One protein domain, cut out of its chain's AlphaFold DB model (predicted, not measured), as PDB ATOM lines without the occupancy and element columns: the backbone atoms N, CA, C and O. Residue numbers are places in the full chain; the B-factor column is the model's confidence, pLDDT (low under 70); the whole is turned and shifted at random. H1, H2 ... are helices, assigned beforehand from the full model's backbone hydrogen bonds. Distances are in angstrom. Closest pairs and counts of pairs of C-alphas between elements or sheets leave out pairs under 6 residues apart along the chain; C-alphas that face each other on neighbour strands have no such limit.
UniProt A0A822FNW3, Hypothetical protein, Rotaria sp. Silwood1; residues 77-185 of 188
ATOM      1  N   THR A  77     364.803 275.567 319.622       65.06
ATOM      2  CA  THR A  77     364.639 274.104 319.743       65.06
ATOM      3  C   THR A  77     365.461 273.477 320.880       65.06
ATOM      4  O   THR A  77     365.128 272.400 321.369       65.06
ATOM      5  N   ALA A  78     366.530 274.137 321.338       73.31
ATOM      6  CA  ALA A  78     367.504 273.527 322.247       73.31
ATOM      7  C   ALA A  78     366.920 273.187 323.631       73.31
ATOM      8  O   ALA A  78     367.195 272.112 324.162       73.31
ATOM      9  N   PHE A  79     366.081 274.058 324.201       77.06
ATOM     10  CA  PHE A  79     365.469 273.812 325.512       77.06
ATOM     11  C   PHE A  79     364.492 272.633 325.500       77.06
ATOM     12  O   PHE A  79     364.523 271.812 326.419       77.06
ATOM     13  N   GLY A  80     363.670 272.503 324.453       80.62
ATOM     14  CA  GLY A  80     362.783 271.348 324.284       80.62
ATOM     15  C   GLY A  80     363.576 270.044 324.181       80.62
ATOM     16  O   GLY A  80     363.276 269.080 324.885       80.62
ATOM     17  N   VAL A  81     364.661 270.051 323.398       84.50
ATOM     18  CA  VAL A  81     365.553 268.892 323.238       84.50
ATOM     19  C   VAL A  81     366.185 268.472 324.567       84.50
ATOM     20  O   VAL A  81     366.116 267.303 324.940       84.50
ATOM     21  N   VAL A  82     366.764 269.420 325.311       84.75
ATOM     22  CA  VAL A  82     367.380 269.151 326.623       84.75
ATOM     23  C   VAL A  82     366.347 268.638 327.624       84.75
ATOM     24  O   VAL A  82     366.630 267.695 328.361       84.75
ATOM     25  N   THR A  83     365.140 269.207 327.628       85.81
ATOM     26  CA  THR A  83     364.050 268.759 328.506       85.81
ATOM     27  C   THR A  83     363.661 267.314 328.207       85.81
ATOM     28  O   THR A  83     363.546 266.509 329.131       85.81
ATOM     29  N   LEU A  84     363.517 266.956 326.927       88.44
ATOM     30  CA  LEU A  84     363.150 265.599 326.527       88.44
ATOM     31  C   LEU A  84     364.246 264.583 326.880       88.44
ATOM     32  O   LEU A  84     363.938 263.503 327.381       88.44
ATOM     33  N   PHE A  85     365.522 264.947 326.713       88.56
ATOM     34  CA  PHE A  85     366.641 264.123 327.180       88.56
ATOM     35  C   PHE A  85     366.649 263.951 328.699       88.56
ATOM     36  O   PHE A  85     366.857 262.839 329.183       88.56
ATOM     37  N   GLY A  86     366.403 265.023 329.457       87.81
ATOM     38  CA  GLY A  86     366.299 264.961 330.914       87.81
ATOM     39  C   GLY A  86     365.166 264.042 331.374       87.81
ATOM     40  O   GLY A  86     365.360 263.235 332.283       87.81
ATOM     41  N   LEU A  87     364.013 264.106 330.704       86.75
ATOM     42  CA  LEU A  87     362.875 263.229 330.963       86.75
ATOM     43  C   LEU A  87     363.201 261.766 330.642       86.75
ATOM     44  O   LEU A  87     362.978 260.904 331.487       86.75
ATOM     45  N   ALA A  88     363.765 261.484 329.464       86.50
ATOM     46  CA  ALA A  88     364.169 260.132 329.078       86.50
ATOM     47  C   ALA A  88     365.198 259.547 330.062       86.50
ATOM     48  O   ALA A  88     365.083 258.395 330.480       86.50
ATOM     49  N   TRP A  89     366.167 260.359 330.494       86.69
ATOM     50  CA  TRP A  89     367.160 259.975 331.495       86.69
ATOM     51  C   TRP A  89     366.537 259.684 332.864       86.69
ATOM     52  O   TRP A  89     366.892 258.692 333.501       86.69
ATOM     53  N   LEU A  90     365.600 260.524 333.317       85.25
ATOM     54  CA  LEU A  90     364.900 260.328 334.586       85.25
ATOM     55  C   LEU A  90     364.059 259.049 334.548       85.25
ATOM     56  O   LEU A  90     364.137 258.234 335.464       85.25
ATOM     57  N   LEU A  91     363.300 258.857 333.470       81.69
ATOM     58  CA  LEU A  91     362.478 257.672 333.253       81.69
ATOM     59  C   LEU A  91     363.333 256.403 333.217       81.69
ATOM     60  O   LEU A  91     363.006 255.450 333.910       81.69
ATOM     61  N   GLY A  92     364.480 256.416 332.535       79.50
ATOM     62  CA  GLY A  92     365.402 255.274 332.521       79.50
ATOM     63  C   GLY A  92     366.024 254.930 333.882       79.50
ATOM     64  O   GLY A  92     366.534 253.825 334.056       79.50
ATOM     65  N   ARG A  93     366.004 255.855 334.850       79.31
ATOM     66  CA  ARG A  93     366.524 255.644 336.213       79.31
ATOM     67  C   ARG A  93     365.462 255.258 337.224       79.31
ATOM     68  O   ARG A  93     365.775 254.594 338.212       79.31
ATOM     69  N   ILE A  94     364.230 255.700 337.018       76.50
ATOM     70  CA  ILE A  94     363.103 255.169 337.768       76.50
ATOM     71  C   ILE A  94     362.984 253.708 337.341       76.50
ATOM     72  O   ILE A  94     363.068 253.398 336.156       76.50
ATOM     73  N   ASN A  95     362.816 252.794 338.296       64.00
ATOM     74  CA  ASN A  95     362.552 251.388 337.999       64.00
ATOM     75  C   ASN A  95     361.116 251.289 337.448       64.00
ATOM     76  O   ASN A  95     360.200 250.824 338.122       64.00
ATOM     77  N   LEU A  96     360.900 251.846 336.252       62.34
ATOM     78  CA  LEU A  96     359.620 251.956 335.559       62.34
ATOM     79  C   LEU A  96     358.991 250.590 335.393       62.34
ATOM     80  O   LEU A  96     357.780 250.491 335.448       62.34
ATOM     81  N   SER A  97     359.801 249.541 335.284       56.78
ATOM     82  CA  SER A  97     359.351 248.160 335.377       56.78
ATOM     83  C   SER A  97     358.481 247.933 336.619       56.78
ATOM     84  O   SER A  97     357.369 247.462 336.476       56.78
ATOM     85  N   GLN A  98     358.870 248.349 337.825       58.06
ATOM     86  CA  GLN A  98     358.042 248.158 339.029       58.06
ATOM     87  C   GLN A  98     356.761 249.013 339.032       58.06
ATOM     88  O   GLN A  98     355.720 248.559 339.504       58.06
ATOM     89  N   LEU A  99     356.820 250.232 338.489       56.50
ATOM     90  CA  LEU A  99     355.688 251.167 338.446       56.50
ATOM     91  C   LEU A  99     354.680 250.822 337.334       56.50
ATOM     92  O   LEU A  99     353.474 250.908 337.554       56.50
ATOM     93  N   LEU A 100     355.163 250.365 336.178       57.31
ATOM     94  CA  LEU A 100     354.368 249.923 335.034       57.31
ATOM     95  C   LEU A 100     353.823 248.506 335.248       57.31
ATOM     96  O   LEU A 100     352.653 248.294 334.988       57.31
ATOM     97  N   ILE A 101     354.586 247.568 335.830       53.50
ATOM     98  CA  ILE A 101     354.093 246.203 336.124       53.50
ATOM     99  C   ILE A 101     352.921 246.219 337.125       53.50
ATOM    100  O   ILE A 101     352.078 245.327 337.095       53.50
ATOM    101  N   SER A 102     352.826 247.229 338.001       54.44
ATOM    102  CA  SER A 102     351.707 247.351 338.952       54.44
ATOM    103  C   SER A 102     350.391 247.846 338.333       54.44
ATOM    104  O   SER A 102     349.331 247.675 338.935       54.44
ATOM    105  N   ASN A 103     350.431 248.419 337.128       55.41
ATOM    106  CA  ASN A 103     349.263 248.878 336.384       55.41
ATOM    107  C   ASN A 103     349.165 248.038 335.107       55.41
ATOM    108  O   ASN A 103     350.014 248.159 334.241       55.41
ATOM    109  N   ASN A 104     348.108 247.240 334.930       55.06
ATOM    110  CA  ASN A 104     347.872 246.370 333.757       55.06
ATOM    111  C   ASN A 104     347.855 247.067 332.364       55.06
ATOM    112  O   ASN A 104     347.473 246.452 331.373       55.06
ATOM    113  N   ASN A 105     348.254 248.335 332.262       57.72
ATOM    114  CA  ASN A 105     348.349 249.116 331.038       57.72
ATOM    115  C   ASN A 105     349.822 249.342 330.665       57.72
ATOM    116  O   ASN A 105     350.364 250.431 330.867       57.72
ATOM    117  N   ASN A 106     350.460 248.316 330.099       69.31
ATOM    118  CA  ASN A 106     351.803 248.419 329.529       69.31
ATOM    119  C   ASN A 106     351.737 249.166 328.189       69.31
ATOM    120  O   ASN A 106     351.563 248.548 327.142       69.31
ATOM    121  N   LYS A 107     351.820 250.498 328.228       77.94
ATOM    122  CA  LYS A 107     352.007 251.325 327.031       77.94
ATOM    123  C   LYS A 107     353.479 251.677 326.879       77.94
ATOM    124  O   LYS A 107     354.112 252.086 327.854       77.94
ATOM    125  N   ASP A 108     353.992 251.555 325.663       81.44
ATOM    126  CA  ASP A 108     355.353 251.969 325.340       81.44
ATOM    127  C   ASP A 108     355.443 253.490 325.181       81.44
ATOM    128  O   ASP A 108     354.495 254.157 324.762       81.44
ATOM    129  N   ILE A 109     356.607 254.048 325.518       84.56
ATOM    130  CA  ILE A 109     356.902 255.474 325.358       84.56
ATOM    131  C   ILE A 109     357.948 255.625 324.262       84.56
ATOM    132  O   ILE A 109     359.053 255.095 324.369       84.56
ATOM    133  N   VAL A 110     357.616 256.400 323.231       87.75
ATOM    134  CA  VAL A 110     358.527 256.711 322.128       87.75
ATOM    135  C   VAL A 110     358.942 258.177 322.213       87.75
ATOM    136  O   VAL A 110     358.104 259.076 322.193       87.75
ATOM    137  N   PHE A 111     360.251 258.418 322.282       90.06
ATOM    138  CA  PHE A 111     360.830 259.759 322.206       90.06
ATOM    139  C   PHE A 111     361.218 260.068 320.764       90.06
ATOM    140  O   PHE A 111     361.994 259.328 320.161       90.06
ATOM    141  N   LEU A 112     360.700 261.167 320.216       90.44
ATOM    142  CA  LEU A 112     360.954 261.579 318.837       90.44
ATOM    143  C   LEU A 112     361.531 262.991 318.794       90.44
ATOM    144  O   LEU A 112     361.019 263.908 319.431       90.44
ATOM    145  N   PHE A 113     362.576 263.157 317.987       89.56
ATOM    146  CA  PHE A 113     363.143 264.456 317.643       89.56
ATOM    147  C   PHE A 113     362.918 264.688 316.154       89.56
ATOM    148  O   PHE A 113     363.460 263.965 315.318       89.56
ATOM    149  N   ILE A 114     362.085 265.673 315.829       87.94
ATOM    150  CA  ILE A 114     361.642 265.921 314.461       87.94
ATOM    151  C   ILE A 114     362.391 267.137 313.909       87.94
ATOM    152  O   ILE A 114     362.272 268.250 314.420       87.94
ATOM    153  N   ASN A 115     363.175 266.919 312.853       84.56
ATOM    154  CA  ASN A 115     363.867 267.987 312.136       84.56
ATOM    155  C   ASN A 115     362.985 268.541 311.016       84.56
ATOM    156  O   ASN A 115     362.326 267.783 310.316       84.56
ATOM    157  N   GLY A 116     363.045 269.855 310.789       82.75
ATOM    158  CA  GLY A 116     362.326 270.501 309.685       82.75
ATOM    159  C   GLY A 116     361.004 271.170 310.070       82.75
ATOM    160  O   GLY A 116     360.327 271.698 309.193       82.75
ATOM    161  N   GLU A 117     360.650 271.218 311.356       83.06
ATOM    162  CA  GLU A 117     359.381 271.816 311.807       83.06
ATOM    163  C   GLU A 117     359.257 273.307 311.477       83.06
ATOM    164  O   GLU A 117     358.190 273.777 311.086       83.06
ATOM    165  N   ASN A 118     360.375 274.039 311.511       80.75
ATOM    166  CA  ASN A 118     360.428 275.455 311.132       80.75
ATOM    167  C   ASN A 118     360.156 275.699 309.633       80.75
ATOM    168  O   ASN A 118     359.963 276.843 309.225       80.75
ATOM    169  N   TRP A 119     360.141 274.643 308.818       79.12
ATOM    170  CA  TRP A 119     359.965 274.688 307.368       79.12
ATOM    171  C   TRP A 119     358.615 274.085 306.977       79.12
ATOM    172  O   TRP A 119     358.550 273.078 306.278       79.12
ATOM    173  N   ASN A 120     357.528 274.705 307.447       81.25
ATOM    174  CA  ASN A 120     356.150 274.252 307.216       81.25
ATOM    175  C   ASN A 120     355.895 272.805 307.675       81.25
ATOM    176  O   ASN A 120     355.257 272.041 306.950       81.25
ATOM    177  N   TYR A 121     356.387 272.428 308.861       84.94
ATOM    178  CA  TYR A 121     356.136 271.101 309.447       84.94
ATOM    179  C   TYR A 121     356.610 269.936 308.562       84.94
ATOM    180  O   TYR A 121     356.013 268.859 308.568       84.94
ATOM    181  N   TYR A 122     357.672 270.143 307.770       85.88
ATOM    182  CA  TYR A 122     358.157 269.136 306.822       85.88
ATOM    183  C   TYR A 122     358.533 267.820 307.516       85.88
ATOM    184  O   TYR A 122     358.230 266.743 307.006       85.88
ATOM    185  N   GLY A 123     359.145 267.899 308.700       87.00
ATOM    186  CA  GLY A 123     359.533 266.724 309.472       87.00
ATOM    187  C   GLY A 123     358.337 265.896 309.928       87.00
ATOM    188  O   GLY A 123     358.296 264.691 309.687       87.00
ATOM    189  N   THR A 124     357.345 266.543 310.540       89.62
ATOM    190  CA  THR A 124     356.101 265.899 310.973       89.62
ATOM    191  C   THR A 124     355.341 265.332 309.779       89.62
ATOM    192  O   THR A 124     354.869 264.202 309.852       89.62
ATOM    193  N   LEU A 125     355.283 266.048 308.651       90.44
ATOM    194  CA  LEU A 125     354.636 265.566 307.428       90.44
ATOM    195  C   LEU A 125     355.280 264.271 306.906       90.44
ATOM    196  O   LEU A 125     354.571 263.305 306.613       90.44
ATOM    197  N   GLU A 126     356.609 264.234 306.799       91.00
ATOM    198  CA  GLU A 126     357.323 263.028 306.371       91.00
ATOM    199  C   GLU A 126     357.171 261.892 307.390       91.00
ATOM    200  O   GLU A 126     356.967 260.746 306.988       91.00
ATOM    201  N   LEU A 127     357.188 262.191 308.696       91.25
ATOM    202  CA  LEU A 127     356.934 261.207 309.753       91.25
ATOM    203  C   LEU A 127     355.527 260.598 309.636       91.25
ATOM    204  O   LEU A 127     355.375 259.377 309.636       91.25
ATOM    205  N   SER A 128     354.492 261.428 309.496       91.44
ATOM    206  CA  SER A 128     353.117 260.960 309.311       91.44
ATOM    207  C   SER A 128     353.001 260.083 308.070       91.44
ATOM    208  O   SER A 128     352.384 259.022 308.123       91.44
ATOM    209  N   LYS A 129     353.646 260.474 306.967       92.75
ATOM    210  CA  LYS A 129     353.667 259.681 305.736       92.75
ATOM    211  C   LYS A 129     354.278 258.296 305.955       92.75
ATOM    212  O   LYS A 129     353.683 257.306 305.542       92.75
ATOM    213  N   ILE A 130     355.433 258.196 306.617       91.75
ATOM    214  CA  ILE A 130     356.063 256.888 306.861       91.75
ATOM    215  C   ILE A 130     355.286 256.024 307.861       91.75
ATOM    216  O   ILE A 130     355.318 254.804 307.723       91.75
ATOM    217  N   ILE A 131     354.576 256.616 308.828       92.00
ATOM    218  CA  ILE A 131     353.685 255.886 309.748       92.00
ATOM    219  C   ILE A 131     352.476 255.333 308.984       92.00
ATOM    220  O   ILE A 131     352.199 254.139 309.064       92.00
ATOM    221  N   LEU A 132     351.809 256.163 308.174       91.31
ATOM    222  CA  LEU A 132     350.654 255.751 307.361       91.31
ATOM    223  C   LEU A 132     351.016 254.676 306.327       91.31
ATOM    224  O   LEU A 132     350.226 253.782 306.040       91.31
ATOM    225  N   GLU A 133     352.232 254.733 305.786       92.19
ATOM    226  CA  GLU A 133     352.766 253.716 304.877       92.19
ATOM    227  C   GLU A 133     353.321 252.476 305.611       92.19
ATOM    228  O   GLU A 133     353.867 251.581 304.962       92.19
ATOM    229  N   LYS A 134     353.202 252.402 306.945       90.06
ATOM    230  CA  LYS A 134     353.682 251.293 307.797       90.06
ATOM    231  C   LYS A 134     355.186 251.029 307.668       90.06
ATOM    232  O   LYS A 134     355.657 249.892 307.751       90.06
ATOM    233  N   ARG A 135     355.958 252.093 307.436       88.56
ATOM    234  CA  ARG A 135     357.421 252.074 307.266       88.56
ATOM    235  C   ARG A 135     358.181 252.591 308.483       88.56
ATOM    236  O   ARG A 135     359.405 252.651 308.417       88.56
ATOM    237  N   PHE A 136     357.496 252.992 309.552       88.88
ATOM    238  CA  PHE A 136     358.118 253.449 310.794       88.88
ATOM    239  C   PHE A 136     358.044 252.363 311.886       88.88
ATOM    240  O   PHE A 136     356.975 251.784 312.051       88.88
ATOM    241  N   PRO A 137     359.121 252.099 312.652       85.75
ATOM    242  CA  PRO A 137     360.480 252.594 312.436       85.75
ATOM    243  C   PRO A 137     361.068 252.056 311.123       85.75
ATOM    244  O   PRO A 137     360.782 250.934 310.705       85.75
ATOM    245  N   TYR A 138     361.876 252.879 310.447       75.12
ATOM    246  CA  TYR A 138     362.497 252.477 309.184       75.12
ATOM    247  C   TYR A 138     363.452 251.314 309.447       75.12
ATOM    248  O   TYR A 138     364.350 251.440 310.277       75.12
ATOM    249  N   LYS A 139     363.265 250.178 308.764       69.12
ATOM    250  CA  LYS A 139     364.128 249.003 308.941       69.12
ATOM    251  C   LYS A 139     365.537 249.322 308.447       69.12
ATOM    252  O   LYS A 139     365.783 249.353 307.240       69.12
ATOM    253  N   ILE A 140     366.447 249.576 309.381       56.66
ATOM    254  CA  ILE A 140     367.869 249.731 309.098       56.66
ATOM    255  C   ILE A 140     368.454 248.321 309.076       56.66
ATOM    256  O   ILE A 140     368.854 247.779 310.093       56.66
ATOM    257  N   ASP A 141     368.467 247.761 307.870       56.75
ATOM    258  CA  ASP A 141     369.171 246.542 307.482       56.75
ATOM    259  C   ASP A 141     368.523 245.193 307.860       56.75
ATOM    260  O   ASP A 141     367.962 244.995 308.930       56.75
ATOM    261  N   LYS A 142     368.579 244.236 306.925       55.84
ATOM    262  CA  LYS A 142     368.115 242.842 307.119       55.84
ATOM    263  C   LYS A 142     369.244 241.932 307.630       55.84
ATOM    264  O   LYS A 142     369.098 240.712 307.613       55.84
ATOM    265  N   SER A 143     370.395 242.521 307.962       56.34
ATOM    266  CA  SER A 143     371.658 241.829 308.235       56.34
ATOM    267  C   SER A 143     371.903 241.569 309.725       56.34
ATOM    268  O   SER A 143     372.647 240.645 310.055       56.34
ATOM    269  N   SER A 144     371.258 242.313 310.627       57.38
ATOM    270  CA  SER A 144     371.239 242.000 312.053       57.38
ATOM    271  C   SER A 144     370.057 241.080 312.369       57.38
ATOM    272  O   SER A 144     368.911 241.361 312.035       57.38
ATOM    273  N   ASN A 145     370.325 239.976 313.067       52.59
ATOM    274  CA  ASN A 145     369.313 239.143 313.736       52.59
ATOM    275  C   ASN A 145     368.632 239.880 314.916       52.59
ATOM    276  O   ASN A 145     368.177 239.237 315.858       52.59
ATOM    277  N   GLU A 146     368.618 241.214 314.908       56.78
ATOM    278  CA  GLU A 146     367.943 242.005 315.926       56.78
ATOM    279  C   GLU A 146     366.454 242.054 315.595       56.78
ATOM    280  O   GLU A 146     366.058 242.229 314.440       56.78
ATOM    281  N   ASP A 147     365.647 241.810 316.623       55.81
ATOM    282  CA  ASP A 147     364.202 241.665 316.559       55.81
ATOM    283  C   ASP A 147     363.566 242.671 315.598       55.81
ATOM    284  O   ASP A 147     363.743 243.886 315.707       55.81
ATOM    285  N   ASN A 148     362.809 242.149 314.628       60.97
ATOM    286  CA  ASN A 148     362.010 242.974 313.736       60.97
ATOM    287  C   ASN A 148     361.019 243.773 314.589       60.97
ATOM    288  O   ASN A 148     359.955 243.257 314.926       60.97
ATOM    289  N   LEU A 149     361.350 245.025 314.911       70.38
ATOM    290  CA  LEU A 149     360.409 245.941 315.543       70.38
ATOM    291  C   LEU A 149     359.140 245.979 314.690       70.38
ATOM    292  O   LEU A 149     359.191 246.197 313.472       70.38
ATOM    293  N   HIS A 150     358.005 245.710 315.332       80.06
ATOM    294  CA  HIS A 150     356.713 245.833 314.681       80.06
ATOM    295  C   HIS A 150     356.522 247.288 314.236       80.06
ATOM    296  O   HIS A 150     356.815 248.200 315.017       80.06
ATOM    297  N   PRO A 151     356.059 247.529 312.995       86.25
ATOM    298  CA  PRO A 151     355.755 248.876 312.555       86.25
ATOM    299  C   PRO A 151     354.764 249.554 313.503       86.25
ATOM    300  O   PRO A 151     353.761 248.963 313.907       86.25
ATOM    301  N   ILE A 152     355.055 250.800 313.856       89.19
ATOM    302  CA  ILE A 152     354.140 251.651 314.604       89.19
ATOM    303  C   ILE A 152     353.172 252.248 313.587       89.19
ATOM    304  O   ILE A 152     353.575 252.991 312.690       89.19
ATOM    305  N   GLU A 153     351.901 251.892 313.730       91.19
ATOM    306  CA  GLU A 153     350.790 252.419 312.947       91.19
ATOM    307  C   GLU A 153     350.097 253.537 313.737       91.19
ATOM    308  O   GLU A 153     350.297 253.673 314.948       91.19
ATOM    309  N   SER A 154     349.281 254.351 313.067       88.56
ATOM    310  CA  SER A 154     348.538 255.446 313.709       88.56
ATOM    311  C   SER A 154     347.670 254.970 314.875       88.56
ATOM    312  O   SER A 154     347.545 255.653 315.885       88.56
ATOM    313  N   GLU A 155     347.116 253.772 314.747       89.25
ATOM    314  CA  GLU A 155     346.228 253.107 315.690       89.25
ATOM    315  C   GLU A 155     346.955 252.667 316.968       89.25
ATOM    316  O   GLU A 155     346.314 252.431 317.987       89.25
ATOM    317  N   HIS A 156     348.289 252.566 316.931       89.81
ATOM    318  CA  HIS A 156     349.110 252.247 318.101       89.81
ATOM    319  C   HIS A 156     349.433 253.489 318.947       89.81
ATOM    320  O   HIS A 156     349.975 253.360 320.044       89.81
ATOM    321  N   ILE A 157     349.146 254.698 318.450       88.81
ATOM    322  CA  ILE A 157     349.478 255.953 319.126       88.81
ATOM    323  C   ILE A 157     348.267 256.425 319.926       88.81
ATOM    324  O   ILE A 157     347.334 257.019 319.395       88.81
ATOM    325  N   ASP A 158     348.308 256.197 321.234       86.56
ATOM    326  CA  ASP A 158     347.238 256.628 322.135       86.56
ATOM    327  C   ASP A 158     347.294 258.115 322.496       86.56
ATOM    328  O   ASP A 158     346.265 258.759 322.684       86.56
ATOM    329  N   ILE A 159     348.504 258.637 322.712       85.69
ATOM    330  CA  ILE A 159     348.743 260.008 323.165       85.69
ATOM    331  C   ILE A 159     350.007 260.515 322.482       85.69
ATOM    332  O   ILE A 159     351.054 259.871 322.537       85.69
ATOM    333  N   MET A 160     349.920 261.708 321.899       88.31
ATOM    334  CA  MET A 160     351.068 262.448 321.390       88.31
ATOM    335  C   MET A 160     351.243 263.724 322.210       88.31
ATOM    336  O   MET A 160     350.331 264.543 322.301       88.31
ATOM    337  N   ILE A 161     352.421 263.896 322.810       89.00
ATOM    338  CA  ILE A 161     352.783 265.103 323.558       89.00
ATOM    339  C   ILE A 161     353.846 265.840 322.755       89.00
ATOM    340  O   ILE A 161     354.952 265.331 322.577       89.00
ATOM    341  N   ASN A 162     353.510 267.038 322.281       88.50
ATOM    342  CA  ASN A 162     354.475 267.927 321.648       88.50
ATOM    343  C   ASN A 162     354.982 268.956 322.665       88.50
ATOM    344  O   ASN A 162     354.204 269.524 323.432       88.50
ATOM    345  N   ILE A 163     356.290 269.190 322.657       85.75
ATOM    346  CA  ILE A 163     356.962 270.156 323.513       85.75
ATOM    347  C   ILE A 163     357.439 271.309 322.636       85.75
ATOM    348  O   ILE A 163     358.381 271.146 321.863       85.75
ATOM    349  N   ASP A 164     356.837 272.485 322.806       82.56
ATOM    350  CA  ASP A 164     357.217 273.689 322.069       82.56
ATOM    351  C   ASP A 164     357.550 274.849 323.019       82.56
ATOM    352  O   ASP A 164     356.872 275.068 324.022       82.56
ATOM    353  N   GLN A 165     358.629 275.573 322.706       77.38
ATOM    354  CA  GLN A 165     359.092 276.790 323.396       77.38
ATOM    355  C   GLN A 165     359.147 276.733 324.938       77.38
ATOM    356  O   GLN A 165     358.959 277.748 325.620       77.38
ATOM    357  N   LEU A 166     359.473 275.573 325.518       73.62
ATOM    358  CA  LEU A 166     359.768 275.504 326.951       73.62
ATOM    359  C   LEU A 166     360.972 276.392 327.293       73.62
ATOM    360  O   LEU A 166     361.980 276.384 326.591       73.62
ATOM    361  N   GLY A 167     360.866 277.152 328.386       68.44
ATOM    362  CA  GLY A 167     361.945 278.006 328.897       68.44
ATOM    363  C   GLY A 167     361.725 279.513 328.749       68.44
ATOM    364  O   GLY A 167     362.491 280.272 329.334       68.44
ATOM    365  N   ILE A 168     360.680 279.963 328.042       71.69
ATOM    366  CA  ILE A 168     360.346 281.401 327.949       71.69
ATOM    367  C   ILE A 168     359.678 281.910 329.239       71.69
ATOM    368  O   ILE A 168     359.940 283.027 329.677       71.69
ATOM    369  N   ASN A 169     358.820 281.096 329.863       70.69
ATOM    370  CA  ASN A 169     358.161 281.420 331.127       70.69
ATOM    371  C   ASN A 169     358.606 280.423 332.202       70.69
ATOM    372  O   ASN A 169     358.305 279.238 332.112       70.69
ATOM    373  N   HIS A 170     359.332 280.903 333.213       74.00
ATOM    374  CA  HIS A 170     359.848 280.050 334.289       74.00
ATOM    375  C   HIS A 170     358.800 279.696 335.351       74.00
ATOM    376  O   HIS A 170     359.007 278.759 336.116       74.00
ATOM    377  N   ASN A 171     357.687 280.431 335.404       83.56
ATOM    378  CA  ASN A 171     356.712 280.315 336.489       83.56
ATOM    379  C   ASN A 171     355.471 279.512 336.093       83.56
ATOM    380  O   ASN A 171     354.764 279.021 336.967       83.56
ATOM    381  N   HIS A 172     355.185 279.401 334.795       82.06
ATOM    382  CA  HIS A 172     353.975 278.753 334.303       82.06
ATOM    383  C   HIS A 172     354.274 277.898 333.076       82.06
ATOM    384  O   HIS A 172     354.908 278.362 332.128       82.06
ATOM    385  N   THR A 173     353.732 276.681 333.080       82.69
ATOM    386  CA  THR A 173     353.666 275.804 331.911       82.69
ATOM    387  C   THR A 173     352.231 275.794 331.408       82.69
ATOM    388  O   THR A 173     351.309 275.509 332.169       82.69
ATOM    389  N   TYR A 174     352.043 276.105 330.130       83.62
ATOM    390  CA  TYR A 174     350.738 276.050 329.481       83.62
ATOM    391  C   TYR A 174     350.626 274.754 328.688       83.62
ATOM    392  O   TYR A 174     351.575 274.351 328.020       83.62
ATOM    393  N   ILE A 175     349.462 274.113 328.758       84.06
ATOM    394  CA  ILE A 175     349.158 272.902 328.000       84.06
ATOM    395  C   ILE A 175     348.032 273.247 327.034       84.06
ATOM    396  O   ILE A 175     346.941 273.629 327.456       84.06
ATOM    397  N   LEU A 176     348.311 273.120 325.741       83.00
ATOM    398  CA  LEU A 176     347.295 273.149 324.695       83.00
ATOM    399  C   LEU A 176     346.862 271.710 324.436       83.00
ATOM    400  O   LEU A 176     347.707 270.837 324.247       83.00
ATOM    401  N   TYR A 177     345.558 271.459 324.457       82.81
ATOM    402  CA  TYR A 177     345.012 270.117 324.305       82.81
ATOM    403  C   TYR A 177     343.688 270.134 323.541       82.81
ATOM    404  O   TYR A 177     342.973 271.136 323.535       82.81
ATOM    405  N   ASP A 178     343.353 269.000 322.928       80.56
ATOM    406  CA  ASP A 178     342.039 268.765 322.335       80.56
ATOM    407  C   ASP A 178     341.047 268.368 323.435       80.56
ATOM    408  O   ASP A 178     341.194 267.334 324.090       80.56
ATOM    409  N   ASN A 179     340.035 269.207 323.668       74.44
ATOM    410  CA  ASN A 179     339.042 268.996 324.723       74.44
ATOM    411  C   ASN A 179     338.091 267.816 324.455       74.44
ATOM    412  O   ASN A 179     337.334 267.450 325.361       74.44
ATOM    413  N   THR A 180     338.134 267.245 323.250       74.88
ATOM    414  CA  THR A 180     337.375 266.056 322.850       74.88
ATOM    415  C   THR A 180     338.131 264.752 323.105       74.88
ATOM    416  O   THR A 180     337.544 263.676 322.989       74.88
ATOM    417  N   HIS A 181     339.408 264.813 323.499       72.88
ATOM    418  CA  HIS A 181     340.207 263.610 323.702       72.88
ATOM    419  C   HIS A 181     339.769 262.839 324.970       72.88
ATOM    420  O   HIS A 181     339.847 263.394 326.073       72.88
ATOM    421  N   PRO A 182     339.408 261.539 324.873       71.31
ATOM    422  CA  PRO A 182     338.870 260.753 325.997       71.31
ATOM    423  C   PRO A 182     339.783 260.678 327.227       71.31
ATOM    424  O   PRO A 182     339.324 260.546 328.359       71.31
ATOM    425  N   PHE A 183     341.100 260.791 327.027       67.50
ATOM    426  CA  PHE A 183     342.084 260.838 328.116       67.50
ATOM    427  C   PHE A 183     341.778 261.927 329.159       67.50
ATOM    428  O   PHE A 183     342.028 261.725 330.346       67.50
ATOM    429  N   LEU A 184     341.221 263.062 328.731       67.25
ATOM    430  CA  LEU A 184     341.015 264.226 329.589       67.25
ATOM    431  C   LEU A 184     339.704 264.197 330.365       67.25
ATOM    432  O   LEU A 184     339.559 264.957 331.319       67.25
ATOM    433  N   GLU A 185     338.775 263.301 330.026       66.25
ATOM    434  CA  GLU A 185     337.580 263.081 330.849       66.25
ATOM    435  C   GLU A 185     337.940 262.606 332.260       66.25
ATOM    436  O   GLU A 185     337.210 262.882 333.201       66.25
TER     437      GLU A 185
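Overview. This is residues 77 to 185 of the 188 residues of the protein "Hypothetical protein" of Rotaria sp. Silwood1 (UniProt A0A822FNW3). This domain has little regular structure: four separate helices, H1 to H4, are spread around a loose frame of long loops, and no two of them touch. A loop at residues 140 to 147 sticks out. The printed part has 109 residues and no named strand; it is all helix by class, with 37 residues in named elements. It is loose, with a radius of gyration of the C-alphas of 16.6 A and spans of 50 by 42 by 30 A.

Arrangement. H1, residues 78 to 93, and H2, residues 96 to 101, meet only through their tight link. H3, residues 122 to 132, is apart from both H1 and H2. H4, residues 182 to 185, is apart from H1, H2 and H3. In H1, H2 and H3 every O i to N i+4 pair is within hydrogen-bond range; H4 is too short for one.

Along the chain. H1 begins at C-alpha 78 (367.504, 273.527, 322.247) and is 22.7 A long; H2 is 8.0 A. H3 is 15.4 A. H4, 5.5 A, ends at C-alpha 185 (337.580, 263.081, 330.849).

Size, cuts and confidence. The printed part has no cut. The C-alphas farthest apart, Ser 143 and Asn 171, are 50.0 A apart. The links H2 to H3 and H3 to H4 are long, 20 and 49 residues. Mean pLDDT of the printed part is 78.1; residue 77, residues 95 to 106, 139 to 148, residue 167 and residues 183 to 185 are under 70.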